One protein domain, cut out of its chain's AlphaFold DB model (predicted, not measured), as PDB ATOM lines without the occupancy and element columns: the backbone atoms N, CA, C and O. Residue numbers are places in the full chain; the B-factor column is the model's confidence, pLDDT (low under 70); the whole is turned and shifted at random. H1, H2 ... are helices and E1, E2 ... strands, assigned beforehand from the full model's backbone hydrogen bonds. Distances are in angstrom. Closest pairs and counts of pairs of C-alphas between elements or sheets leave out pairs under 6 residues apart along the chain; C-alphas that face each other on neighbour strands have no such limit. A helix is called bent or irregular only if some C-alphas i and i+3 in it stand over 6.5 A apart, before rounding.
ATOM      1  N   ASN A  85     -60.824  19.623  22.577       79.25
ATOM      2  CA  ASN A  85     -61.700  18.451  22.675       79.25
ATOM      3  C   ASN A  85     -61.993  17.893  21.278       79.25
ATOM      4  O   ASN A  85     -61.807  16.699  21.061       79.25
ATOM      5  N   THR A  86     -62.339  18.755  20.312       77.44
ATOM      6  CA  THR A  86     -62.507  18.356  18.904       77.44
ATOM      7  C   THR A  86     -61.223  17.739  18.345       77.44
ATOM      8  O   THR A  86     -61.272  16.692  17.702       77.44
ATOM      9  N   LEU A  87     -60.054  18.325  18.631       78.31
ATOM     10  CA  LEU A  87     -58.767  17.759  18.211       78.31
ATOM     11  C   LEU A  87     -58.491  16.379  18.834       78.31
ATOM     12  O   LEU A  87     -57.947  15.520  18.147       78.31
ATOM     13  N   GLN A  88     -58.868  16.141  20.095       79.50
ATOM     14  CA  GLN A  88     -58.690  14.833  20.740       79.50
ATOM     15  C   GLN A  88     -59.715  13.789  20.272       79.50
ATOM     16  O   GLN A  88     -59.329  12.653  20.016       79.50
ATOM     17  N   GLU A  89     -60.991  14.153  20.111       84.12
ATOM     18  CA  GLU A  89     -62.050  13.238  19.656       84.12
ATOM     19  C   GLU A  89     -61.849  12.804  18.196       84.12
ATOM     20  O   GLU A  89     -62.086  11.648  17.844       84.12
ATOM     21  N   LYS A  90     -61.403  13.727  17.336       83.69
ATOM     22  CA  LYS A  90     -61.277  13.502  15.888       83.69
ATOM     23  C   LYS A  90     -59.882  13.048  15.458       83.69
ATOM     24  O   LYS A  90     -59.702  12.727  14.280       83.69
ATOM     25  N   SER A  91     -58.883  13.023  16.347       85.44
ATOM     26  CA  SER A  91     -57.552  12.526  15.988       85.44
ATOM     27  C   SER A  91     -57.500  11.000  16.021       85.44
ATOM     28  O   SER A  91     -57.733  10.372  17.050       85.44
ATOM     29  N   VAL A  92     -57.140  10.399  14.886       89.88
ATOM     30  CA  VAL A  92     -56.888   8.962  14.764       89.88
ATOM     31  C   VAL A  92     -55.390   8.736  14.592       89.88
ATOM     32  O   VAL A  92     -54.779   9.215  13.634       89.88
ATOM     33  N   GLU A  93     -54.807   7.978  15.513       90.00
ATOM     34  CA  GLU A  93     -53.418   7.523  15.475       90.00
ATOM     35  C   GLU A  93     -53.368   6.085  14.947       90.00
ATOM     36  O   GLU A  93     -54.122   5.227  15.401       90.00
ATOM     37  N   ASN A  94     -52.511   5.830  13.959       90.75
ATOM     38  CA  ASN A  94     -52.280   4.504  13.389       90.75
ATOM     39  C   ASN A  94     -50.780   4.214  13.390       90.75
ATOM     40  O   ASN A  94     -49.991   5.050  12.941       90.75
ATOM     41  N   ASP A  95     -50.386   3.018  13.816       90.44
ATOM     42  CA  ASP A  95     -49.001   2.575  13.694       90.44
ATOM     43  C   ASP A  95     -48.613   2.412  12.220       90.44
ATOM     44  O   ASP A  95     -49.292   1.750  11.435       90.44
ATOM     45  N   GLN A  96     -47.498   3.031  11.838       86.19
ATOM     46  CA  GLN A  96     -46.908   2.942  10.503       86.19
ATOM     47  C   GLN A  96     -45.419   2.657  10.657       86.19
ATOM     48  O   GLN A  96     -44.562   3.479  10.337       86.19
ATOM     49  N   HIS A  97     -45.118   1.490  11.224       86.94
ATOM     50  CA  HIS A  97     -43.757   1.055  11.499       86.94
ATOM     51  C   HIS A  97     -43.045   0.634  10.205       86.94
ATOM     52  O   HIS A  97     -43.371  -0.399   9.622       86.94
ATOM     53  N   SER A  98     -42.024   1.385   9.799       90.12
ATOM     54  CA  SER A  98     -41.076   0.976   8.754       90.12
ATOM     55  C   SER A  98     -39.642   1.270   9.194       90.12
ATOM     56  O   SER A  98     -39.412   2.045  10.126       90.12
ATOM     57  N   SER A  99     -38.669   0.625   8.554       90.44
ATOM     58  CA  SER A  99     -37.266   1.025   8.619       90.44
ATOM     59  C   SER A  99     -36.584   0.582   7.331       90.44
ATOM     60  O   SER A  99     -36.630  -0.597   6.980       90.44
ATOM     61  N   GLU A 100     -35.981   1.534   6.632       93.50
ATOM     62  CA  GLU A 100     -35.315   1.368   5.345       93.50
ATOM     63  C   GLU A 100     -33.969   2.109   5.345       93.50
ATOM     64  O   GLU A 100     -33.688   2.939   6.218       93.50
ATOM     65  N   PHE A 101     -33.107   1.771   4.389       95.44
ATOM     66  CA  PHE A 101     -31.815   2.425   4.206       95.44
ATOM     67  C   PHE A 101     -31.478   2.530   2.719       95.44
ATOM     68  O   PHE A 101     -31.859   1.666   1.930       95.44
ATOM     69  N   GLU A 102     -30.712   3.553   2.348       96.81
ATOM     70  CA  GLU A 102     -30.218   3.743   0.980       96.81
ATOM     71  C   GLU A 102     -28.739   4.156   0.996       96.81
ATOM     72  O   GLU A 102     -28.286   4.806   1.936       96.81
ATOM     73  N   VAL A 103     -27.967   3.768  -0.028       97.44
ATOM     74  CA  VAL A 103     -26.542   4.124  -0.163       97.44
ATOM     75  C   VAL A 103     -26.265   4.745  -1.532       97.44
ATOM     76  O   VAL A 103     -26.049   4.028  -2.516       97.44
ATOM     77  N   SER A 104     -26.215   6.077  -1.585       96.25
ATOM     78  CA  SER A 104     -25.980   6.851  -2.810       96.25
ATOM     79  C   SER A 104     -24.586   7.486  -2.833       96.25
ATOM     80  O   SER A 104     -24.099   7.983  -1.820       96.25
ATOM     81  N   ALA A 105     -23.957   7.492  -4.011       95.12
ATOM     82  CA  ALA A 105     -22.709   8.212  -4.288       95.12
ATOM     83  C   ALA A 105     -22.950   9.622  -4.882       95.12
ATOM     84  O   ALA A 105     -22.012  10.319  -5.255       95.12
ATOM     85  N   SER A 106     -24.209  10.067  -5.001       92.75
ATOM     86  CA  SER A 106     -24.536  11.380  -5.569       92.75
ATOM     87  C   SER A 106     -24.776  12.435  -4.487       92.75
ATOM     88  O   SER A 106     -25.741  12.364  -3.731       92.75
ATOM     89  N   ASP A 107     -23.949  13.480  -4.473       93.06
ATOM     90  CA  ASP A 107     -24.160  14.679  -3.643       93.06
ATOM     91  C   ASP A 107     -25.103  15.710  -4.307       93.06
ATOM     92  O   ASP A 107     -25.286  16.816  -3.802       93.06
ATOM     93  N   SER A 108     -25.699  15.377  -5.460       94.00
ATOM     94  CA  SER A 108     -26.554  16.302  -6.214       94.00
ATOM     95  C   SER A 108     -27.843  16.646  -5.460       94.00
ATOM     96  O   SER A 108     -28.465  15.780  -4.846       94.00
ATOM     97  N   LYS A 145     -16.579  19.617  -1.322       89.06
ATOM     98  CA  LYS A 145     -15.702  20.809  -1.370       89.06
ATOM     99  C   LYS A 145     -14.673  20.808  -2.501       89.06
ATOM    100  O   LYS A 145     -14.125  21.865  -2.798       89.06
ATOM    101  N   SER A 146     -14.409  19.632  -3.066       92.62
ATOM    102  CA  SER A 146     -13.314  19.320  -3.988       92.62
ATOM    103  C   SER A 146     -13.804  18.301  -5.020       92.62
ATOM    104  O   SER A 146     -14.594  17.414  -4.681       92.62
ATOM    105  N   HIS A 147     -13.361  18.386  -6.273       91.06
ATOM    106  CA  HIS A 147     -13.573  17.316  -7.245       91.06
ATOM    107  C   HIS A 147     -12.740  16.078  -6.889       91.06
ATOM    108  O   HIS A 147     -13.287  14.975  -6.934       91.06
ATOM    109  N   HIS A 148     -11.508  16.282  -6.413       92.06
ATOM    110  CA  HIS A 148     -10.509  15.288  -5.988       92.06
ATOM    111  C   HIS A 148     -10.846  14.577  -4.657       92.06
ATOM    112  O   HIS A 148      -9.998  14.400  -3.787       92.06
ATOM    113  N   GLN A 149     -12.103  14.189  -4.469       93.25
ATOM    114  CA  GLN A 149     -12.643  13.510  -3.286       93.25
ATOM    115  C   GLN A 149     -13.755  12.560  -3.754       93.25
ATOM    116  O   GLN A 149     -14.470  12.888  -4.700       93.25
ATOM    117  N   SER A 150     -13.954  11.413  -3.109       95.00
ATOM    118  CA  SER A 150     -15.189  10.632  -3.256       95.00
ATOM    119  C   SER A 150     -16.090  10.832  -2.039       95.00
ATOM    120  O   SER A 150     -15.616  11.095  -0.929       95.00
ATOM    121  N   ARG A 151     -17.402  10.748  -2.271       96.94
ATOM    122  CA  ARG A 151     -18.440  10.937  -1.262       96.94
ATOM    123  C   ARG A 151     -19.518   9.875  -1.422       96.94
ATOM    124  O   ARG A 151     -20.133   9.766  -2.477       96.94
ATOM    125  N   VAL A 152     -19.815   9.159  -0.343       98.12
ATOM    126  CA  VAL A 152     -20.918   8.191  -0.289       98.12
ATOM    127  C   VAL A 152     -21.781   8.500   0.928       98.12
ATOM    128  O   VAL A 152     -21.272   8.635   2.035       98.12
ATOM    129  N   THR A 153     -23.094   8.619   0.743       98.44
ATOM    130  CA  THR A 153     -24.050   8.825   1.839       98.44
ATOM    131  C   THR A 153     -24.833   7.543   2.102       98.44
ATOM    132  O   THR A 153     -25.447   7.005   1.180       98.44
ATOM    133  N   LEU A 154     -24.859   7.089   3.357       98.44
ATOM    134  CA  LEU A 154     -25.839   6.121   3.859       98.44
ATOM    135  C   LEU A 154     -26.987   6.885   4.527       98.44
ATOM    136  O   LEU A 154     -26.764   7.595   5.507       98.44
ATOM    137  N   GLN A 155     -28.207   6.715   4.027       98.06
ATOM    138  CA  GLN A 155     -29.425   7.121   4.721       98.06
ATOM    139  C   GLN A 155     -29.935   5.974   5.597       98.06
ATOM    140  O   GLN A 155     -30.020   4.837   5.144       98.06
ATOM    141  N   TYR A 156     -30.345   6.298   6.818       97.12
ATOM    142  CA  TYR A 156     -31.305   5.546   7.622       97.12
ATOM    143  C   TYR A 156     -32.625   6.321   7.640       97.12
ATOM    144  O   TYR A 156     -32.628   7.533   7.863       97.12
ATOM    145  N   LYS A 157     -33.745   5.629   7.434       95.44
ATOM    146  CA  LYS A 157     -35.094   6.202   7.452       95.44
ATOM    147  C   LYS A 157     -36.017   5.241   8.186       95.44
ATOM    148  O   LYS A 157     -36.014   4.042   7.919       95.44
ATOM    149  N   ALA A 158     -36.791   5.742   9.140       94.88
ATOM    150  CA  ALA A 158     -37.757   4.928   9.869       94.88
ATOM    151  C   ALA A 158     -39.028   5.713  10.157       94.88
ATOM    152  O   ALA A 158     -38.978   6.792  10.746       94.88
ATOM    153  N   THR A 159     -40.175   5.148   9.790       93.31
ATOM    154  CA  THR A 159     -41.487   5.679  10.171       93.31
ATOM    155  C   THR A 159     -41.998   4.951  11.411       93.31
ATOM    156  O   THR A 159     -41.716   3.769  11.631       93.31
ATOM    157  N   THR A 160     -42.736   5.667  12.253       91.75
ATOM    158  CA  THR A 160     -43.264   5.150  13.522       91.75
ATOM    159  C   THR A 160     -44.784   5.108  13.489       91.75
ATOM    160  O   THR A 160     -45.360   4.026  13.584       91.75
ATOM    161  N   LYS A 161     -45.439   6.253  13.287       91.62
ATOM    162  CA  LYS A 161     -46.900   6.380  13.349       91.62
ATOM    163  C   LYS A 161     -47.442   7.538  12.528       91.62
ATOM    164  O   LYS A 161     -46.757   8.535  12.312       91.62
ATOM    165  N   PHE A 162     -48.700   7.425  12.128       90.06
ATOM    166  CA  PHE A 162     -49.451   8.454  11.424       90.06
ATOM    167  C   PHE A 162     -50.612   8.943  12.294       90.06
ATOM    168  O   PHE A 162     -51.519   8.173  12.616       90.06
ATOM    169  N   LYS A 163     -50.584  10.225  12.673       87.50
ATOM    170  CA  LYS A 163     -51.720  10.923  13.292       87.50
ATOM    171  C   LYS A 163     -52.470  11.685  12.203       87.50
ATOM    172  O   LYS A 163     -51.845  12.429  11.454       87.50
ATOM    173  N   GLN A 164     -53.790  11.561  12.148       88.44
ATOM    174  CA  GLN A 164     -54.646  12.322  11.227       88.44
ATOM    175  C   GLN A 164     -55.895  12.854  11.928       88.44
ATOM    176  O   GLN A 164     -56.306  12.304  12.947       88.44
ATOM    177  N   LEU A 165     -56.490  13.916  11.386       84.31
ATOM    178  CA  LEU A 165     -57.710  14.542  11.890       84.31
ATOM    179  C   LEU A 165     -58.899  14.169  10.990       84.31
ATOM    180  O   LEU A 165     -58.980  14.601   9.840       84.31
ATOM    181  N   MET A 166     -59.822  13.361  11.512       82.88
ATOM    182  CA  MET A 166     -61.004  12.881  10.790       82.88
ATOM    183  C   MET A 166     -62.126  13.925  10.817       82.88
ATOM    184  O   MET A 166     -63.000  13.905  11.683       82.88
ATOM    185  N   LEU A 167     -62.092  14.849   9.858       74.25
ATOM    186  CA  LEU A 167     -63.091  15.906   9.690       74.25
ATOM    187  C   LEU A 167     -64.282  15.429   8.845       74.25
ATOM    188  O   LEU A 167     -64.090  14.798   7.804       74.25
ATOM    189  N   THR A 168     -65.509  15.784   9.241       70.12
ATOM    190  CA  THR A 168     -66.709  15.572   8.409       70.12
ATOM    191  C   THR A 168     -67.114  16.853   7.654       70.12
ATOM    192  O   THR A 168     -66.883  17.946   8.171       70.12
ATOM    193  N   PRO A 169     -67.747  16.776   6.461       60.53
ATOM    194  CA  PRO A 169     -68.028  17.951   5.611       60.53
ATOM    195  C   PRO A 169     -69.014  19.002   6.158       60.53
ATOM    196  O   PRO A 169     -69.280  19.996   5.479       60.53
ATOM    197  N   ASP A 170     -69.599  18.775   7.335       62.59
ATOM    198  CA  ASP A 170     -70.438  19.751   8.039       62.59
ATOM    199  C   ASP A 170     -69.704  20.390   9.230       62.59
ATOM    200  O   ASP A 170     -69.919  21.566   9.512       62.59
ATOM    201  N   GLU A 171     -68.760  19.674   9.849       60.41
ATOM    202  CA  GLU A 171     -67.857  20.184  10.895       60.41
ATOM    203  C   GLU A 171     -66.740  21.083  10.332       60.41
ATOM    204  O   GLU A 171     -65.996  21.714  11.083       60.41
ATOM    205  N   THR A 172     -66.608  21.157   9.006       59.28
ATOM    206  CA  THR A 172     -65.622  21.999   8.320       59.28
ATOM    207  C   THR A 172     -66.074  23.442   8.081       59.28
ATOM    208  O   THR A 172     -65.226  24.276   7.784       59.28
ATOM    209  N   LYS A 173     -67.370  23.766   8.173       56.47
ATOM    210  CA  LYS A 173     -67.921  25.037   7.659       56.47
ATOM    211  C   LYS A 173     -67.822  26.190   8.663       56.47
ATOM    212  O   LYS A 173     -68.507  26.175   9.679       56.47
ATOM    213  N   ASN A 174     -67.071  27.235   8.302       60.59
ATOM    214  CA  ASN A 174     -67.097  28.573   8.918       60.59
ATOM    215  C   ASN A 174     -67.045  28.598  10.465       60.59
ATOM    216  O   ASN A 174     -67.926  29.157  11.122       60.59
ATOM    217  N   THR A 175     -65.974  28.056  11.051       65.88
ATOM    218  CA  THR A 175     -65.617  28.355  12.449       65.88
ATOM    219  C   THR A 175     -65.100  29.799  12.577       65.88
ATOM    220  O   THR A 175     -64.551  30.360  11.622       65.88
ATOM    221  N   GLN A 176     -65.251  30.430  13.748       70.31
ATOM    222  CA  GLN A 176     -64.721  31.787  13.993       70.31
ATOM    223  C   GLN A 176     -63.183  31.796  13.945       70.31
ATOM    224  O   GLN A 176     -62.545  32.789  13.599       70.31
ATOM    225  N   GLU A 177     -62.592  30.651  14.254       68.38
ATOM    226  CA  GLU A 177     -61.182  30.329  14.170       68.38
ATOM    227  C   GLU A 177     -60.698  30.332  12.711       68.38
ATOM    228  O   GLU A 177     -59.617  30.850  12.434       68.38
ATOM    229  N   ALA A 178     -61.509  29.833  11.766       67.88
ATOM    230  CA  ALA A 178     -61.215  29.906  10.333       67.88
ATOM    231  C   ALA A 178     -61.266  31.346   9.808       67.88
ATOM    232  O   ALA A 178     -60.358  31.762   9.090       67.88
ATOM    233  N   GLU A 179     -62.261  32.133  10.230       72.50
ATOM    234  CA  GLU A 179     -62.358  33.569   9.919       72.50
ATOM    235  C   GLU A 179     -61.099  34.338  10.366       72.50
ATOM    236  O   GLU A 179     -60.595  35.188   9.633       72.50
ATOM    237  N   ASN A 180     -60.531  33.981  11.525       70.56
ATOM    238  CA  ASN A 180     -59.324  34.612  12.074       70.56
ATOM    239  C   ASN A 180     -58.032  34.299  11.290       70.56
ATOM    240  O   ASN A 180     -57.051  35.028  11.443       70.56
ATOM    241  N   VAL A 181     -57.993  33.227  10.484       70.25
ATOM    242  CA  VAL A 181     -56.783  32.793   9.749       70.25
ATOM    243  C   VAL A 181     -56.945  32.762   8.228       70.25
ATOM    244  O   VAL A 181     -55.968  32.496   7.528       70.25
ATOM    245  N   LYS A 182     -58.134  33.079   7.694       70.75
ATOM    246  CA  LYS A 182     -58.452  32.971   6.257       70.75
ATOM    247  C   LYS A 182     -57.522  33.769   5.336       70.75
ATOM    248  O   LYS A 182     -57.335  33.380   4.192       70.75
ATOM    249  N   THR A 183     -56.911  34.848   5.826       72.62
ATOM    250  CA  THR A 183     -55.936  35.678   5.090       72.62
ATOM    251  C   THR A 183     -54.470  35.363   5.419       72.62
ATOM    252  O   THR A 183     -53.578  36.003   4.867       72.62
ATOM    253  N   LEU A 184     -54.202  34.418   6.327       70.88
ATOM    254  CA  LEU A 184     -52.874  34.180   6.914       70.88
ATOM    255  C   LEU A 184     -52.232  32.854   6.475       70.88
ATOM    256  O   LEU A 184     -51.017  32.702   6.589       70.88
ATOM    257  N   ALA A 185     -53.029  31.904   5.981       74.25
ATOM    258  CA  ALA A 185     -52.565  30.618   5.468       74.25
ATOM    259  C   ALA A 185     -53.461  30.132   4.319       74.25
ATOM    260  O   ALA A 185     -54.664  30.380   4.317       74.25
ATOM    261  N   THR A 186     -52.890  29.393   3.363       78.25
ATOM    262  CA  THR A 186     -53.647  28.771   2.257       78.25
ATOM    263  C   THR A 186     -54.059  27.324   2.541       78.25
ATOM    264  O   THR A 186     -54.931  26.776   1.867       78.25
ATOM    265  N   HIS A 187     -53.435  26.686   3.535       79.88
ATOM    266  CA  HIS A 187     -53.598  25.272   3.869       79.88
ATOM    267  C   HIS A 187     -53.564  25.046   5.386       79.88
ATOM    268  O   HIS A 187     -52.952  25.812   6.126       79.88
ATOM    269  N   VAL A 188     -54.169  23.942   5.827       78.25
ATOM    270  CA  VAL A 188     -54.100  23.405   7.192       78.25
ATOM    271  C   VAL A 188     -53.483  22.004   7.176       78.25
ATOM    272  O   VAL A 188     -53.733  21.221   6.259       78.25
ATOM    273  N   VAL A 189     -52.690  21.670   8.198       82.69
ATOM    274  CA  VAL A 189     -52.181  20.306   8.414       82.69
ATOM    275  C   VAL A 189     -53.310  19.418   8.942       82.69
ATOM    276  O   VAL A 189     -53.831  19.662  10.028       82.69
ATOM    277  N   THR A 190     -53.672  18.375   8.195       82.12
ATOM    278  CA  THR A 190     -54.694  17.380   8.582       82.12
ATOM    279  C   THR A 190     -54.115  16.000   8.888       82.12
ATOM    280  O   THR A 190     -54.813  15.158   9.449       82.12
ATOM    281  N   GLY A 191     -52.841  15.762   8.569       83.94
ATOM    282  CA  GLY A 191     -52.137  14.518   8.879       83.94
ATOM    283  C   GLY A 191     -50.640  14.735   9.070       83.94
ATOM    284  O   GLY A 191     -50.055  15.627   8.458       83.94
ATOM    285  N   ILE A 192     -50.019  13.931   9.932       87.12
ATOM    286  CA  ILE A 192     -48.581  13.953  10.214       87.12
ATOM    287  C   ILE A 192     -48.080  12.515  10.365       87.12
ATOM    288  O   ILE A 192     -48.527  11.771  11.243       87.12
ATOM    289  N   LEU A 193     -47.120  12.144   9.521       86.00
ATOM    290  CA  LEU A 193     -46.321  10.930   9.644       86.00
ATOM    291  C   LEU A 193     -45.077  11.239  10.475       86.00
ATOM    292  O   LEU A 193     -44.288  12.115  10.115       86.00
ATOM    293  N   TYR A 194     -44.908  10.511  11.572       88.75
ATOM    294  CA  TYR A 194     -43.781  10.620  12.490       88.75
ATOM    295  C   TYR A 194     -42.738   9.535  12.219       88.75
ATOM    296  O   TYR A 194     -43.053   8.439  11.748       88.75
ATOM    297  N   GLY A 195     -41.491   9.817  12.576       92.19
ATOM    298  CA  GLY A 195     -40.354   8.936  12.344       92.19
ATOM    299  C   GLY A 195     -39.030   9.593  12.711       92.19
ATOM    300  O   GLY A 195     -39.005  10.534  13.494       92.19
ATOM    301  N   ALA A 196     -37.932   9.108  12.149       93.50
ATOM    302  CA  ALA A 196     -36.647   9.797  12.177       93.50
ATOM    303  C   ALA A 196     -35.820   9.421  10.944       93.50
ATOM    304  O   ALA A 196     -35.840   8.267  10.504       93.50
ATOM    305  N   ASN A 197     -35.068  10.387  10.423       94.88
ATOM    306  CA  ASN A 197     -34.041  10.172   9.414       94.88
ATOM    307  C   ASN A 197     -32.646  10.345  10.033       94.88
ATOM    308  O   ASN A 197     -32.445  11.072  11.011       94.88
ATOM    309  N   ALA A 198     -31.654   9.709   9.419       97.25
ATOM    310  CA  ALA A 198     -30.249  10.032   9.612       97.25
ATOM    311  C   ALA A 198     -29.458   9.832   8.315       97.25
ATOM    312  O   ALA A 198     -29.711   8.898   7.563       97.25
ATOM    313  N   PHE A 199     -28.467  10.684   8.082       98.44
ATOM    314  CA  PHE A 199     -27.526  10.618   6.975       98.44
ATOM    315  C   PHE A 199     -26.111  10.534   7.539       98.44
ATOM    316  O   PHE A 199     -25.662  11.417   8.276       98.44
ATOM    317  N   PHE A 200     -25.412   9.469   7.167       98.56
ATOM    318  CA  PHE A 200     -23.991   9.274   7.402       98.56
ATOM    319  C   PHE A 200     -23.284   9.623   6.092       98.56
ATOM    320  O   PHE A 200     -23.302   8.841   5.139       98.56
ATOM    321  N   VAL A 201     -22.739  10.836   6.016       98.38
ATOM    322  CA  VAL A 201     -21.980  11.317   4.859       98.38
ATOM    323  C   VAL A 201     -20.531  10.894   5.054       98.38
ATOM    324  O   VAL A 201     -19.877  11.359   5.988       98.38
ATOM    325  N   PHE A 202     -20.044  10.001   4.200       98.25
ATOM    326  CA  PHE A 202     -18.662   9.544   4.208       98.25
ATOM    327  C   PHE A 202     -17.869  10.268   3.122       98.25
ATOM    328  O   PHE A 202     -18.203  10.156   1.943       98.25
ATOM    329  N   ASP A 203     -16.825  10.988   3.529       97.31
ATOM    330  CA  ASP A 203     -15.945  11.789   2.671       97.31
ATOM    331  C   ASP A 203     -14.521  11.221   2.707       97.31
ATOM    332  O   ASP A 203     -13.938  11.080   3.789       97.31
ATOM    333  N   SER A 204     -13.945  10.918   1.539       95.50
ATOM    334  CA  SER A 204     -12.563  10.433   1.433       95.50
ATOM    335  C   SER A 204     -11.521  11.515   1.742       95.50
ATOM    336  O   SER A 204     -11.799  12.719   1.691       95.50
ATOM    337  N   GLU A 205     -10.279  11.075   1.959       92.62
ATOM    338  CA  GLU A 205      -9.079  11.891   1.723       92.62
ATOM    339  C   GLU A 205      -9.032  12.461   0.285       92.62
ATOM    340  O   GLU A 205      -9.847  12.095  -0.568       92.62
ATOM    341  N   LYS A 206      -8.083  13.365  -0.000       88.88
ATOM    342  CA  LYS A 206      -7.874  13.863  -1.370       88.88
ATOM    343  C   LYS A 206      -7.267  12.768  -2.258       88.88
ATOM    344  O   LYS A 206      -6.344  12.083  -1.830       88.88
ATOM    345  N   LEU A 207      -7.782  12.626  -3.479       89.31
ATOM    346  CA  LEU A 207      -7.476  11.539  -4.415       89.31
ATOM    347  C   LEU A 207      -6.993  12.070  -5.768       89.31
ATOM    348  O   LEU A 207      -7.569  13.019  -6.292       89.31
ATOM    349  N   ASP A 208      -6.033  11.382  -6.387       86.75
ATOM    350  CA  ASP A 208      -5.737  11.562  -7.812       86.75
ATOM    351  C   ASP A 208      -6.944  11.149  -8.673       86.75
ATOM    352  O   ASP A 208      -7.644  10.183  -8.351       86.75
ATOM    353  N   ASP A 209      -7.154  11.812  -9.814       84.44
ATOM    354  CA  ASP A 209      -8.330  11.604 -10.679       84.44
ATOM    355  C   ASP A 209      -8.507  10.151 -11.152       84.44
ATOM    356  O   ASP A 209      -9.628   9.657 -11.286       84.44
ATOM    357  N   SER A 210      -7.398   9.430 -11.344       86.88
ATOM    358  CA  SER A 210      -7.373   8.001 -11.689       86.88
ATOM    359  C   SER A 210      -7.924   7.086 -10.590       86.88
ATOM    360  O   SER A 210      -8.326   5.959 -10.876       86.88
ATOM    361  N   SER A 211      -7.950   7.557  -9.342       88.62
ATOM    362  CA  SER A 211      -8.323   6.778  -8.157       88.62
ATOM    363  C   SER A 211      -9.758   7.027  -7.690       88.62
ATOM    364  O   SER A 211     -10.313   6.172  -7.000       88.62
ATOM    365  N   ILE A 212     -10.385   8.148  -8.079       89.88
ATOM    366  CA  ILE A 212     -11.709   8.575  -7.580       89.88
ATOM    367  C   ILE A 212     -12.761   7.468  -7.743       89.88
ATOM    368  O   ILE A 212     -13.370   7.060  -6.759       89.88
ATOM    369  N   GLN A 213     -12.933   6.927  -8.955       89.50
ATOM    370  CA  GLN A 213     -13.953   5.898  -9.229       89.50
ATOM    371  C   GLN A 213     -13.688   4.570  -8.500       89.50
ATOM    372  O   GLN A 213     -14.628   3.872  -8.117       89.50
ATOM    373  N   VAL A 214     -12.414   4.216  -8.299       91.19
ATOM    374  CA  VAL A 214     -12.022   2.979  -7.607       91.19
ATOM    375  C   VAL A 214     -12.346   3.095  -6.120       91.19
ATOM    376  O   VAL A 214     -13.021   2.226  -5.570       91.19
ATOM    377  N   ILE A 215     -11.934   4.200  -5.490       92.44
ATOM    378  CA  ILE A 215     -12.226   4.476  -4.080       92.44
ATOM    379  C   ILE A 215     -13.732   4.628  -3.852       92.44
ATOM    380  O   ILE A 215     -14.237   4.074  -2.883       92.44
ATOM    381  N   GLU A 216     -14.471   5.274  -4.757       95.00
ATOM    382  CA  GLU A 216     -15.933   5.395  -4.669       95.00
ATOM    383  C   GLU A 216     -16.638   4.034  -4.646       95.00
ATOM    384  O   GLU A 216     -17.474   3.774  -3.777       95.00
ATOM    385  N   GLY A 217     -16.260   3.131  -5.558       95.06
ATOM    386  CA  GLY A 217     -16.779   1.764  -5.592       95.06
ATOM    387  C   GLY A 217     -16.444   0.979  -4.320       95.06
ATOM    388  O   GLY A 217     -17.318   0.314  -3.757       95.06
ATOM    389  N   SER A 218     -15.208   1.096  -3.825       95.25
ATOM    390  CA  SER A 218     -14.765   0.465  -2.575       95.25
ATOM    391  C   SER A 218     -15.492   1.018  -1.344       95.25
ATOM    392  O   SER A 218     -15.977   0.235  -0.525       95.25
ATOM    393  N   MET A 219     -15.644   2.342  -1.235       96.88
ATOM    394  CA  MET A 219     -16.430   3.011  -0.191       96.88
ATOM    395  C   MET A 219     -17.877   2.521  -0.215       96.88
ATOM    396  O   MET A 219     -18.395   2.068   0.806       96.88
ATOM    397  N   GLN A 220     -18.528   2.535  -1.383       97.00
ATOM    398  CA  GLN A 220     -19.917   2.094  -1.503       97.00
ATOM    399  C   GLN A 220     -20.084   0.612  -1.130       97.00
ATOM    400  O   GLN A 220     -21.102   0.248  -0.540       97.00
ATOM    401  N   ALA A 221     -19.094  -0.238  -1.425       95.44
ATOM    402  CA  ALA A 221     -19.106  -1.651  -1.054       95.44
ATOM    403  C   ALA A 221     -19.033  -1.871   0.469       95.44
ATOM    404  O   ALA A 221     -19.845  -2.632   0.999       95.44
ATOM    405  N   VAL A 222     -18.127  -1.191   1.190       96.31
ATOM    406  CA  VAL A 222     -18.033  -1.332   2.660       96.31
ATOM    407  C   VAL A 222     -19.195  -0.643   3.383       96.31
ATOM    408  O   VAL A 222     -19.744  -1.203   4.330       96.31
ATOM    409  N   ILE A 223     -19.664   0.511   2.896       97.06
ATOM    410  CA  ILE A 223     -20.801   1.248   3.479       97.06
ATOM    411  C   ILE A 223     -22.109   0.454   3.340       97.06
ATOM    412  O   ILE A 223     -22.901   0.404   4.281       97.06
ATOM    413  N   LYS A 224     -22.306  -0.283   2.235       96.06
ATOM    414  CA  LYS A 224     -23.433  -1.226   2.077       96.06
ATOM    415  C   LYS A 224     -23.422  -2.389   3.081       96.06
ATOM    416  O   LYS A 224     -24.454  -3.038   3.242       96.06
ATOM    417  N   LYS A 225     -22.313  -2.653   3.789       93.69
ATOM    418  CA  LYS A 225     -22.277  -3.638   4.888       93.69
ATOM    419  C   LYS A 225     -22.783  -3.093   6.221       93.69
ATOM    420  O   LYS A 225     -23.140  -3.907   7.068       93.69
ATOM    421  N   ILE A 226     -22.838  -1.770   6.420       94.00
ATOM    422  CA  ILE A 226     -23.169  -1.155   7.721       94.00
ATOM    423  C   ILE A 226     -24.470  -1.725   8.333       94.00
ATOM    424  O   ILE A 226     -24.423  -2.143   9.491       94.00
ATOM    425  N   PRO A 227     -25.587  -1.867   7.587       90.25
ATOM    426  CA  PRO A 227     -26.833  -2.428   8.127       90.25
ATOM    427  C   PRO A 227     -26.799  -3.933   8.437       90.25
ATOM    428  O   PRO A 227     -27.715  -4.438   9.081       90.25
ATOM    429  N   SER A 228     -25.772  -4.655   7.978       86.94
ATOM    430  CA  SER A 228     -25.619  -6.105   8.166       86.94
ATOM    431  C   SER A 228     -24.834  -6.475   9.432       86.94
ATOM    432  O   SER A 228     -24.801  -7.649   9.804       86.94
ATOM    433  N   PHE A 229     -24.190  -5.516  10.106       83.50
ATOM    434  CA  PHE A 229     -23.515  -5.772  11.379       83.50
ATOM    435  C   PHE A 229     -24.524  -5.763  12.532       83.50
ATOM    436  O   PHE A 229     -25.128  -4.738  12.829       83.50
ATOM    437  N   ASN A 230     -24.665  -6.891  13.234       66.25
ATOM    438  CA  ASN A 230     -25.407  -6.939  14.493       66.25
ATOM    439  C   ASN A 230     -24.436  -6.832  15.681       66.25
ATOM    440  O   ASN A 230     -23.718  -7.789  15.978       66.25
ATOM    441  N   ILE A 231     -24.410  -5.673  16.351       62.22
ATOM    442  CA  ILE A 231     -23.539  -5.399  17.508       62.22
ATOM    443  C   ILE A 231     -24.366  -5.299  18.801       62.22
ATOM    444  O   ILE A 231     -24.339  -4.296  19.517       62.22
ATOM    445  N   ASP A 232     -25.058  -6.381  19.158       56.22
ATOM    446  CA  ASP A 232     -25.562  -6.588  20.523       56.22
ATOM    447  C   ASP A 232     -24.405  -6.948  21.485       56.22
ATOM    448  O   ASP A 232     -24.292  -8.057  21.997       56.22
ATOM    449  N   GLY A 233     -23.528  -5.966  21.733       49.44
ATOM    450  CA  GLY A 233     -22.519  -5.985  22.795       49.44
ATOM    451  C   GLY A 233     -21.248  -6.796  22.505       49.44
ATOM    452  O   GLY A 233     -21.152  -7.965  22.862       49.44
ATOM    453  N   LYS A 234     -20.202  -6.118  22.005       48.97
ATOM    454  CA  LYS A 234     -18.827  -6.648  21.831       48.97
ATOM    455  C   LYS A 234     -18.676  -7.800  20.822       48.97
ATOM    456  O   LYS A 234     -18.003  -8.791  21.099       48.97
ATOM    457  N   VAL A 235     -19.228  -7.630  19.623       45.09
ATOM    458  CA  VAL A 235     -18.759  -8.354  18.431       45.09
ATOM    459  C   VAL A 235     -17.879  -7.402  17.623       45.09
ATOM    460  O   VAL A 235     -18.324  -6.304  17.295       45.09
ATOM    461  N   ASP A 236     -16.641  -7.801  17.323       65.56
ATOM    462  CA  ASP A 236     -15.743  -7.010  16.475       65.56
ATOM    463  C   ASP A 236     -16.290  -6.887  15.046       65.56
ATOM    464  O   ASP A 236     -16.835  -7.842  14.481       65.56
ATOM    465  N   ILE A 237     -16.105  -5.711  14.444       78.69
ATOM    466  CA  ILE A 237     -16.500  -5.428  13.061       78.69
ATOM    467  C   ILE A 237     -15.535  -6.179  12.134       78.69
ATOM    468  O   ILE A 237     -14.388  -5.781  11.942       78.69
ATOM    469  N   LYS A 238     -15.993  -7.309  11.587       82.38
ATOM    470  CA  LYS A 238     -15.186  -8.186  10.725       82.38
ATOM    471  C   LYS A 238     -15.095  -7.637   9.301       82.38
ATOM    472  O   LYS A 238     -15.912  -7.981   8.448       82.38
ATOM    473  N   LEU A 239     -14.086  -6.805   9.078       87.00
ATOM    474  CA  LEU A 239     -13.573  -6.425   7.760       87.00
ATOM    475  C   LEU A 239     -12.433  -7.373   7.346       87.00
ATOM    476  O   LEU A 239     -11.839  -8.033   8.204       87.00
ATOM    477  N   SER A 240     -12.122  -7.439   6.051       90.88
ATOM    478  CA  SER A 240     -10.813  -7.937   5.598       90.88
ATOM    479  C   SER A 240      -9.736  -6.853   5.753       90.88
ATOM    480  O   SER A 240     -10.059  -5.688   6.000       90.88
ATOM    481  N   ASP A 241      -8.460  -7.209   5.594       91.69
ATOM    482  CA  ASP A 241      -7.362  -6.235   5.671       91.69
ATOM    483  C   ASP A 241      -7.464  -5.173   4.556       91.69
ATOM    484  O   ASP A 241      -7.186  -3.997   4.789       91.69
ATOM    485  N   GLU A 242      -7.946  -5.551   3.366       90.88
ATOM    486  CA  GLU A 242      -8.207  -4.627   2.253       90.88
ATOM    487  C   GLU A 242      -9.398  -3.705   2.538       90.88
ATOM    488  O   GLU A 242      -9.340  -2.508   2.266       90.88
ATOM    489  N   GLU A 243     -10.483  -4.240   3.106       92.81
ATOM    490  CA  GLU A 243     -11.662  -3.447   3.468       92.81
ATOM    491  C   GLU A 243     -11.352  -2.464   4.598       92.81
ATOM    492  O   GLU A 243     -11.825  -1.329   4.567       92.81
ATOM    493  N   LYS A 244     -10.498  -2.859   5.547       92.50
ATOM    494  CA  LYS A 244     -10.000  -1.969   6.594       92.50
ATOM    495  C   LYS A 244      -9.112  -0.854   6.029       92.50
ATOM    496  O   LYS A 244      -9.305   0.313   6.354       92.50
ATOM    497  N   ALA A 245      -8.205  -1.188   5.110       92.31
ATOM    498  CA  ALA A 245      -7.385  -0.196   4.409       92.31
ATOM    499  C   ALA A 245      -8.211   0.785   3.544       92.31
ATOM    500  O   ALA A 245      -7.702   1.840   3.160       92.31
ATOM    501  N   VAL A 246      -9.476   0.461   3.246       93.50
ATOM    502  CA  VAL A 246     -10.457   1.370   2.633       93.50
ATOM    503  C   VAL A 246     -11.182   2.216   3.688       93.50
ATOM    504  O   VAL A 246     -11.359   3.411   3.462       93.50
ATOM    505  N   THR A 247     -11.578   1.658   4.840       94.25
ATOM    506  CA  THR A 247     -12.242   2.433   5.910       94.25
ATOM    507  C   THR A 247     -11.319   3.450   6.578       94.25
ATOM    508  O   THR A 247     -11.776   4.534   6.928       94.25
ATOM    509  N   ASP A 248     -10.019   3.160   6.663       92.69
ATOM    510  CA  ASP A 248      -8.998   4.083   7.186       92.69
ATOM    511  C   ASP A 248      -8.806   5.348   6.303       92.69
ATOM    512  O   ASP A 248      -8.143   6.297   6.721       92.69
ATOM    513  N   LYS A 249      -9.384   5.389   5.087       93.44
ATOM    514  CA  LYS A 249      -9.224   6.470   4.088       93.44
ATOM    515  C   LYS A 249     -10.385   7.467   4.004       93.44
ATOM    516  O   LYS A 249     -10.346   8.375   3.168       93.44
ATOM    517  N   PHE A 250     -11.426   7.322   4.824       95.69
ATOM    518  CA  PHE A 250     -12.563   8.245   4.820       95.69
ATOM    519  C   PHE A 250     -13.070   8.594   6.221       95.69
ATOM    520  O   PHE A 250     -12.940   7.836   7.178       95.69
ATOM    521  N   THR A 251     -13.678   9.772   6.330       97.12
ATOM    522  CA  THR A 251     -14.279  10.291   7.567       97.12
ATOM    523  C   THR A 251     -15.799  10.250   7.479       97.12
ATOM    524  O   THR A 251     -16.358  10.332   6.387       97.12
ATOM    525  N   CYS A 252     -16.477  10.121   8.618       98.06
ATOM    526  CA  CYS A 252     -17.935  10.179   8.718       98.06
ATOM    527  C   CYS A 252     -18.399  11.547   9.241       98.06
ATOM    528  O   CYS A 252     -17.788  12.131  10.138       98.06
ATOM    529  N   LYS A 253     -19.525  12.032   8.713       97.94
ATOM    530  CA  LYS A 253     -20.241  13.214   9.190       97.94
ATOM    531  C   LYS A 253     -21.734  12.909   9.306       97.94
ATOM    532  O   LYS A 253     -22.359  12.461   8.347       97.94
ATOM    533  N   PHE A 254     -22.300  13.153  10.485       98.19
ATOM    534  CA  PHE A 254     -23.673  12.772  10.824       98.19
ATOM    535  C   PHE A 254     -24.658  13.945  10.746       98.19
ATOM    536  O   PHE A 254     -24.388  15.029  11.266       98.19
ATOM    537  N   TYR A 255     -25.827  13.687  10.161       97.94
ATOM    538  CA  TYR A 255     -27.003  14.559  10.177       97.94
ATOM    539  C   TYR A 255     -28.230  13.716  10.511       97.94
ATOM    540  O   TYR A 255     -28.612  12.880   9.702       97.94
ATOM    541  N   GLY A 256     -28.881  13.911  11.654       95.44
ATOM    542  CA  GLY A 256     -30.022  13.071  12.019       95.44
ATOM    543  C   GLY A 256     -30.952  13.700  13.037       95.44
ATOM    544  O   GLY A 256     -30.584  14.642  13.736       95.44
ATOM    545  N   ASP A 257     -32.150  13.134  13.141       93.88
ATOM    546  CA  ASP A 257     -33.205  13.577  14.060       93.88
ATOM    547  C   ASP A 257     -33.062  12.929  15.455       93.88
ATOM    548  O   ASP A 257     -34.040  12.656  16.148       93.88
ATOM    549  N   PHE A 258     -31.818  12.645  15.853       91.56
ATOM    550  CA  PHE A 258     -31.451  11.882  17.043       91.56
ATOM    551  C   PHE A 258     -30.493  12.682  17.926       91.56
ATOM    552  O   PHE A 258     -29.503  13.230  17.443       91.56
ATOM    553  N   ILE A 259     -30.740  12.679  19.237       88.38
ATOM    554  CA  ILE A 259     -29.794  13.201  20.229       88.38
ATOM    555  C   ILE A 259     -28.816  12.072  20.574       88.38
ATOM    556  O   ILE A 259     -29.191  11.103  21.233       88.38
ATOM    557  N   LEU A 260     -27.576  12.183  20.097       89.69
ATOM    558  CA  LEU A 260     -26.495  11.231  20.364       89.69
ATOM    559  C   LEU A 260     -25.555  11.765  21.456       89.69
ATOM    560  O   LEU A 260     -25.311  12.967  21.528       89.69
ATOM    561  N   GLU A 261     -24.972  10.870  22.260       88.50
ATOM    562  CA  GLU A 261     -23.900  11.221  23.211       88.50
ATOM    563  C   GLU A 261     -22.625  11.692  22.487       88.50
ATOM    564  O   GLU A 261     -21.913  12.576  22.959       88.50
ATOM    565  N   SER A 262     -22.352  11.112  21.316       91.56
ATOM    566  CA  SER A 262     -21.274  11.501  20.412       91.56
ATOM    567  C   SER A 262     -21.678  11.249  18.956       91.56
ATOM    568  O   SER A 262     -22.296  10.236  18.626       91.56
ATOM    569  N   ASN A 263     -21.331  12.182  18.067       94.94
ATOM    570  CA  ASN A 263     -21.530  12.005  16.628       94.94
ATOM    571  C   ASN A 263     -20.408  11.121  16.047       94.94
ATOM    572  O   ASN A 263     -19.243  11.335  16.395       94.94
ATOM    573  N   PRO A 264     -20.712  10.171  15.144       96.31
ATOM    574  CA  PRO A 264     -19.709   9.286  14.560       96.31
ATOM    575  C   PRO A 264     -18.777  10.024  13.592       96.31
ATOM    576  O   PRO A 264     -19.243  10.667  12.649       96.31
ATOM    577  N   GLY A 265     -17.464   9.885  13.810       96.44
ATOM    578  CA  GLY A 265     -16.407  10.416  12.936       96.44
ATOM    579  C   GLY A 265     -15.680   9.360  12.089       96.44
ATOM    580  O   GLY A 265     -15.049   9.708  11.093       96.44
ATOM    581  N   THR A 266     -15.791   8.078  12.451       96.00
ATOM    582  CA  THR A 266     -15.151   6.929  11.777       96.00
ATOM    583  C   THR A 266     -16.189   5.972  11.181       96.00
ATOM    584  O   THR A 266     -17.386   6.090  11.463       96.00
ATOM    585  N   PHE A 267     -15.747   4.993  10.384       95.69
ATOM    586  CA  PHE A 267     -16.610   3.904   9.917       95.69
ATOM    587  C   PHE A 267     -17.147   3.066  11.086       95.69
ATOM    588  O   PHE A 267     -18.347   2.803  11.167       95.69
ATOM    589  N   GLU A 268     -16.291   2.692  12.035       92.94
ATOM    590  CA  GLU A 268     -16.663   1.875  13.187       92.94
ATOM    591  C   GLU A 268     -17.651   2.593  14.103       92.94
ATOM    592  O   GLU A 268     -18.571   1.962  14.626       92.94
ATOM    593  N   ASP A 269     -17.494   3.903  14.303       94.19
ATOM    594  CA  ASP A 269     -18.474   4.698  15.047       94.19
ATOM    595  C   ASP A 269     -19.796   4.793  14.289       94.19
ATOM    596  O   ASP A 269     -20.848   4.626  14.901       94.19
ATOM    597  N   ALA A 270     -19.770   4.964  12.962       96.00
ATOM    598  CA  ALA A 270     -20.987   4.969  12.155       96.00
ATOM    599  C   ALA A 270     -21.752   3.637  12.257       96.00
ATOM    600  O   ALA A 270     -22.971   3.656  12.418       96.00
ATOM    601  N   VAL A 271     -21.057   2.490  12.262       94.75
ATOM    602  CA  VAL A 271     -21.676   1.176  12.512       94.75
ATOM    603  C   VAL A 271     -22.291   1.108  13.916       94.75
ATOM    604  O   VAL A 271     -23.459   0.737  14.049       94.75
ATOM    605  N   LYS A 272     -21.553   1.504  14.966       92.06
ATOM    606  CA  LYS A 272     -22.075   1.535  16.349       92.06
ATOM    607  C   LYS A 272     -23.343   2.390  16.431       92.06
ATOM    608  O   LYS A 272     -24.373   1.894  16.883       92.06
ATOM    609  N   THR A 273     -23.297   3.627  15.938       94.38
ATOM    610  CA  THR A 273     -24.439   4.552  15.904       94.38
ATOM    611  C   THR A 273     -25.613   3.960  15.124       94.38
ATOM    612  O   THR A 273     -26.723   3.935  15.652       94.38
ATOM    613  N   TYR A 274     -25.389   3.415  13.922       94.12
ATOM    614  CA  TYR A 274     -26.442   2.811  13.096       94.12
ATOM    615  C   TYR A 274     -27.184   1.690  13.839       94.12
ATOM    616  O   TYR A 274     -28.413   1.696  13.895       94.12
ATOM    617  N   THR A 275     -26.459   0.773  14.495       89.88
ATOM    618  CA  THR A 275     -27.078  -0.315  15.286       89.88
ATOM    619  C   THR A 275     -27.859   0.166  16.518       89.88
ATOM    620  O   THR A 275     -28.672  -0.581  17.068       89.88
ATOM    621  N   GLN A 276     -27.652   1.415  16.947       90.06
ATOM    622  CA  GLN A 276     -28.367   2.036  18.062       90.06
ATOM    623  C   GLN A 276     -29.587   2.861  17.622       90.06
ATOM    624  O   GLN A 276     -30.526   2.963  18.410       90.06
ATOM    625  N   LEU A 277     -29.636   3.401  16.394       91.88
ATOM    626  CA  LEU A 277     -30.745   4.265  15.936       91.88
ATOM    627  C   LEU A 277     -32.151   3.661  16.156       91.88
ATOM    628  O   LEU A 277     -33.002   4.370  16.698       91.88
ATOM    629  N   PRO A 278     -32.421   2.365  15.871       89.50
ATOM    630  CA  PRO A 278     -33.739   1.777  16.130       89.50
ATOM    631  C   PRO A 278     -34.121   1.750  17.617       89.50
ATOM    632  O   PRO A 278     -35.303   1.790  17.946       89.50
ATOM    633  N   LYS A 279     -33.127   1.690  18.517       88.44
ATOM    634  CA  LYS A 279     -33.304   1.694  19.979       88.44
ATOM    635  C   LYS A 279     -33.493   3.125  20.512       88.44
ATOM    636  O   LYS A 279     -34.208   3.321  21.490       88.44
ATOM    637  N   GLN A 280     -32.917   4.132  19.844       88.62
ATOM    638  CA  GLN A 280     -33.044   5.549  20.218       88.62
ATOM    639  C   GLN A 280     -34.445   6.141  19.978       88.62
ATOM    640  O   GLN A 280     -34.791   7.142  20.604       88.62
ATOM    641  N   LEU A 281     -35.278   5.513  19.136       85.69
ATOM    642  CA  LEU A 281     -36.679   5.914  18.927       85.69
ATOM    643  C   LEU A 281     -37.565   5.749  20.179       85.69
ATOM    644  O   LEU A 281     -38.646   6.338  20.227       85.69
ATOM    645  N   GLY A 282     -37.121   4.975  21.176       82.50
ATOM    646  CA  GLY A 282     -37.910   4.600  22.351       82.50
ATOM    647  C   GLY A 282     -38.589   3.235  22.214       82.50
ATOM    648  O   GLY A 282     -38.731   2.709  21.109       82.50
ATOM    649  N   GLU A 283     -38.999   2.640  23.338       76.50
ATOM    650  CA  GLU A 283     -39.559   1.276  23.377       76.50
ATOM    651  C   GLU A 283     -40.869   1.158  22.585       76.50
ATOM    652  O   GLU A 283     -41.085   0.166  21.891       76.50
ATOM    653  N   ASN A 284     -41.700   2.207  22.617       72.44
ATOM    654  CA  ASN A 284     -42.931   2.315  21.826       72.44
ATOM    655  C   ASN A 284     -42.731   3.242  20.612       72.44
ATOM    656  O   ASN A 284     -43.692   3.756  20.038       72.44
ATOM    657  N   ARG A 285     -41.464   3.484  20.241       73.81
ATOM    658  CA  ARG A 285     -41.016   4.409  19.191       73.81
ATOM    659  C   ARG A 285     -41.584   5.826  19.340       73.81
ATOM    660  O   ARG A 285     -41.825   6.530  18.358       73.81
ATOM    661  N   GLU A 286     -41.818   6.237  20.582       76.56
ATOM    662  CA  GLU A 286     -42.564   7.440  20.938       76.56
ATOM    663  C   GLU A 286     -41.839   8.758  20.617       76.56
ATOM    664  O   GLU A 286     -42.474   9.811  20.612       76.56
ATOM    665  N   ARG A 287     -40.533   8.704  20.325       81.31
ATOM    666  CA  ARG A 287     -39.639   9.867  20.171       81.31
ATOM    667  C   ARG A 287     -39.473  10.349  18.726       81.31
ATOM    668  O   ARG A 287     -38.609  11.179  18.462       81.31
ATOM    669  N   GLY A 288     -40.260   9.819  17.789       83.69
ATOM    670  CA  GLY A 288     -40.214  10.242  16.388       83.69
ATOM    671  C   GLY A 288     -40.614  11.711  16.194       83.69
ATOM    672  O   GLY A 288     -41.583  12.185  16.787       83.69
ATOM    673  N   VAL A 289     -39.901  12.411  15.315       87.69
ATOM    674  CA  VAL A 289     -40.227  13.761  14.828       87.69
ATOM    675  C   VAL A 289     -41.197  13.698  13.634       87.69
ATOM    676  O   VAL A 289     -41.312  12.646  13.000       87.69
ATOM    677  N   PRO A 290     -41.899  14.789  13.280       88.81
ATOM    678  CA  PRO A 290     -42.635  14.877  12.017       88.81
ATOM    679  C   PRO A 290     -41.702  14.701  10.806       88.81
ATOM    680  O   PRO A 290     -40.781  15.492  10.624       88.81
ATOM    681  N   LEU A 291     -41.962  13.700   9.961       84.31
ATOM    682  CA  LEU A 291     -41.250  13.483   8.692       84.31
ATOM    683  C   LEU A 291     -42.030  14.001   7.480       84.31
ATOM    684  O   LEU A 291     -41.439  14.523   6.541       84.31
ATOM    685  N   LYS A 292     -43.360  13.834   7.471       86.50
ATOM    686  CA  LYS A 292     -44.213  14.206   6.333       86.50
ATOM    687  C   LYS A 292     -45.562  14.716   6.813       86.50
ATOM    688  O   LYS A 292     -46.189  14.097   7.671       86.50
ATOM    689  N   VAL A 293     -46.013  15.831   6.244       84.88
ATOM    690  CA  VAL A 293     -47.312  16.444   6.550       84.88
ATOM    691  C   VAL A 293     -48.297  16.248   5.400       84.88
ATOM    692  O   VAL A 293     -47.929  16.289   4.227       84.88
ATOM    693  N   THR A 294     -49.564  16.048   5.741       83.06
ATOM    694  CA  THR A 294     -50.699  16.081   4.817       83.06
ATOM    695  C   THR A 294     -51.385  17.430   4.968       83.06
ATOM    696  O   THR A 294     -51.790  17.801   6.071       83.06
ATOM    697  N   LEU A 295     -51.493  18.166   3.862       82.00
ATOM    698  CA  LEU A 295     -52.096  19.493   3.810       82.00
ATOM    699  C   LEU A 295     -53.465  19.431   3.130       82.00
ATOM    700  O   LEU A 295     -53.617  18.795   2.089       82.00
ATOM    701  N   MET A 296     -54.441  20.138   3.691       80.31
ATOM    702  CA  MET A 296     -55.742  20.390   3.073       80.31
ATOM    703  C   MET A 296     -55.883  21.892   2.777       80.31
ATOM    704  O   MET A 296     -55.563  22.692   3.658       80.31
ATOM    705  N   PRO A 297     -56.372  22.304   1.591       82.00
ATOM    706  CA  PRO A 297     -56.647  23.710   1.300       82.00
ATOM    707  C   PRO A 297     -57.628  24.318   2.308       82.00
ATOM    708  O   PRO A 297     -58.691  23.749   2.568       82.00
ATOM    709  N   LEU A 298     -57.306  25.497   2.849       79.69
ATOM    710  CA  LEU A 298     -58.149  26.184   3.837       79.69
ATOM    711  C   LEU A 298     -59.513  26.593   3.246       79.69
ATOM    712  O   LEU A 298     -60.511  26.666   3.959       79.69
ATOM    713  N   LYS A 299     -59.575  26.748   1.920       81.12
ATOM    714  CA  LYS A 299     -60.792  26.994   1.136       81.12
ATOM    715  C   LYS A 299     -61.858  25.891   1.264       81.12
ATOM    716  O   LYS A 299     -63.036  26.159   1.050       81.12
ATOM    717  N   ASN A 300     -61.473  24.681   1.685       79.75
ATOM    718  CA  ASN A 300     -62.413  23.604   2.033       79.75
ATOM    719  C   ASN A 300     -63.152  23.859   3.365       79.75
ATOM    720  O   ASN A 300     -64.167  23.214   3.623       79.75
ATOM    721  N   LEU A 301     -62.630  24.758   4.210       76.69
ATOM    722  CA  LEU A 301     -63.220  25.154   5.495       76.69
ATOM    723  C   LEU A 301     -63.933  26.512   5.411       76.69
ATOM    724  O   LEU A 301     -65.021  26.690   5.959       76.69
TER     725      LEU A 301
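What this domain is: This is residues 85 to 108 and 145 to 301 of the 564 residues of the protein "Thioredoxin_11 domain-containing protein" of Oreochromis niloticus (UniProt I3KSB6). A long, narrow, twisted sheet arches from end to end, with the long strands E3 and E4 side by side as its spine, E1 and E2 one after the other along the far side of E3, and E5 and E6 likewise along E4. H3 and H5 pack over the half of the sheet that holds E2 and E5, with H4 beside H3, while the short helices H1 and H2 lie at the other end. The 181 printed residues include five named helices and six named strands, along the chain H1, E1, E2, E3, H2, E4, H3, H4, E5, H5 and E6; the class is mixed, helices and strands, and the branched sheet has the antiparallel neighbour pairs E1 and E3, E2 and E3, E3 and E4, E4 and E5, and E4 and E6. The whole is loose and elongated, with a radius of gyration of the C-alphas of 22.2 A and spans of 68 by 39 by 23 A.

How they stand to each other: H1, residues 85 to 90, only grazes the sheet. E1, residues 91 to 95, and E2, residues 100 to 104, lie on one side of E3, residues 151 to 165, with N 92 and O 164 at 2.8 A and N 102 and O 155 at 3.2 A. E4, residues 187 to 204, lies on the other side of E3, with N 156 and O 198 at 2.8 A. H2, residues 176 to 181, is not on the sheet. H3, residues 212 to 223, is over E3 at a height over the sheet of 6.7 A; the closest C-alphas, of Val 152 and Gln 220, are 6.3 A apart. H4, residues 241 to 247, touches H3 about perpendicular, at 80 degrees, the closest C-alphas being those of Val 222 and Glu 243, 6.8 A apart. E5, residues 250 to 256, and E6, residues 289 to 297, lie on one side of E4 and E3 on the other side; N 201 and O 253 are 2.9 A apart, N 193 and O 292 2.8 A. H5, residues 267 to 280, runs along E4, over it at a height over the sheet of 9.8 A. Every O i to N i+4 pair is within hydrogen-bond range in H1, H2, H3 and H4, and 8 of 10 are in H5.

Where its parts are: H1 begins at C-alpha 85 (-61.700, 18.451, 22.675). E3 spans 41.6 A and bends by 56 degrees at residue 160; E4 spans 43.7 A and bends by 93 degrees at residue 190. H3 spans 16.1 A. H5 spans 19.5 A and is irregular, with C-alphas 275 and 278 7.0 A apart. E6 spans 23.5 A and ends at C-alpha 297 (-56.647, 23.710, 1.300).

The domain as a whole: The C-alphas farthest apart, of Gln 176 and Asp 241, are 69.3 A apart. Residues 109 to 144 are not printed, and C-alphas 108 and 145 are 12.7 A apart across this cut. The link from H3 to H4 is long, with 17 residues. Residues 169 to 175, 177 to 178 and 230 to 236 have pLDDT under 70.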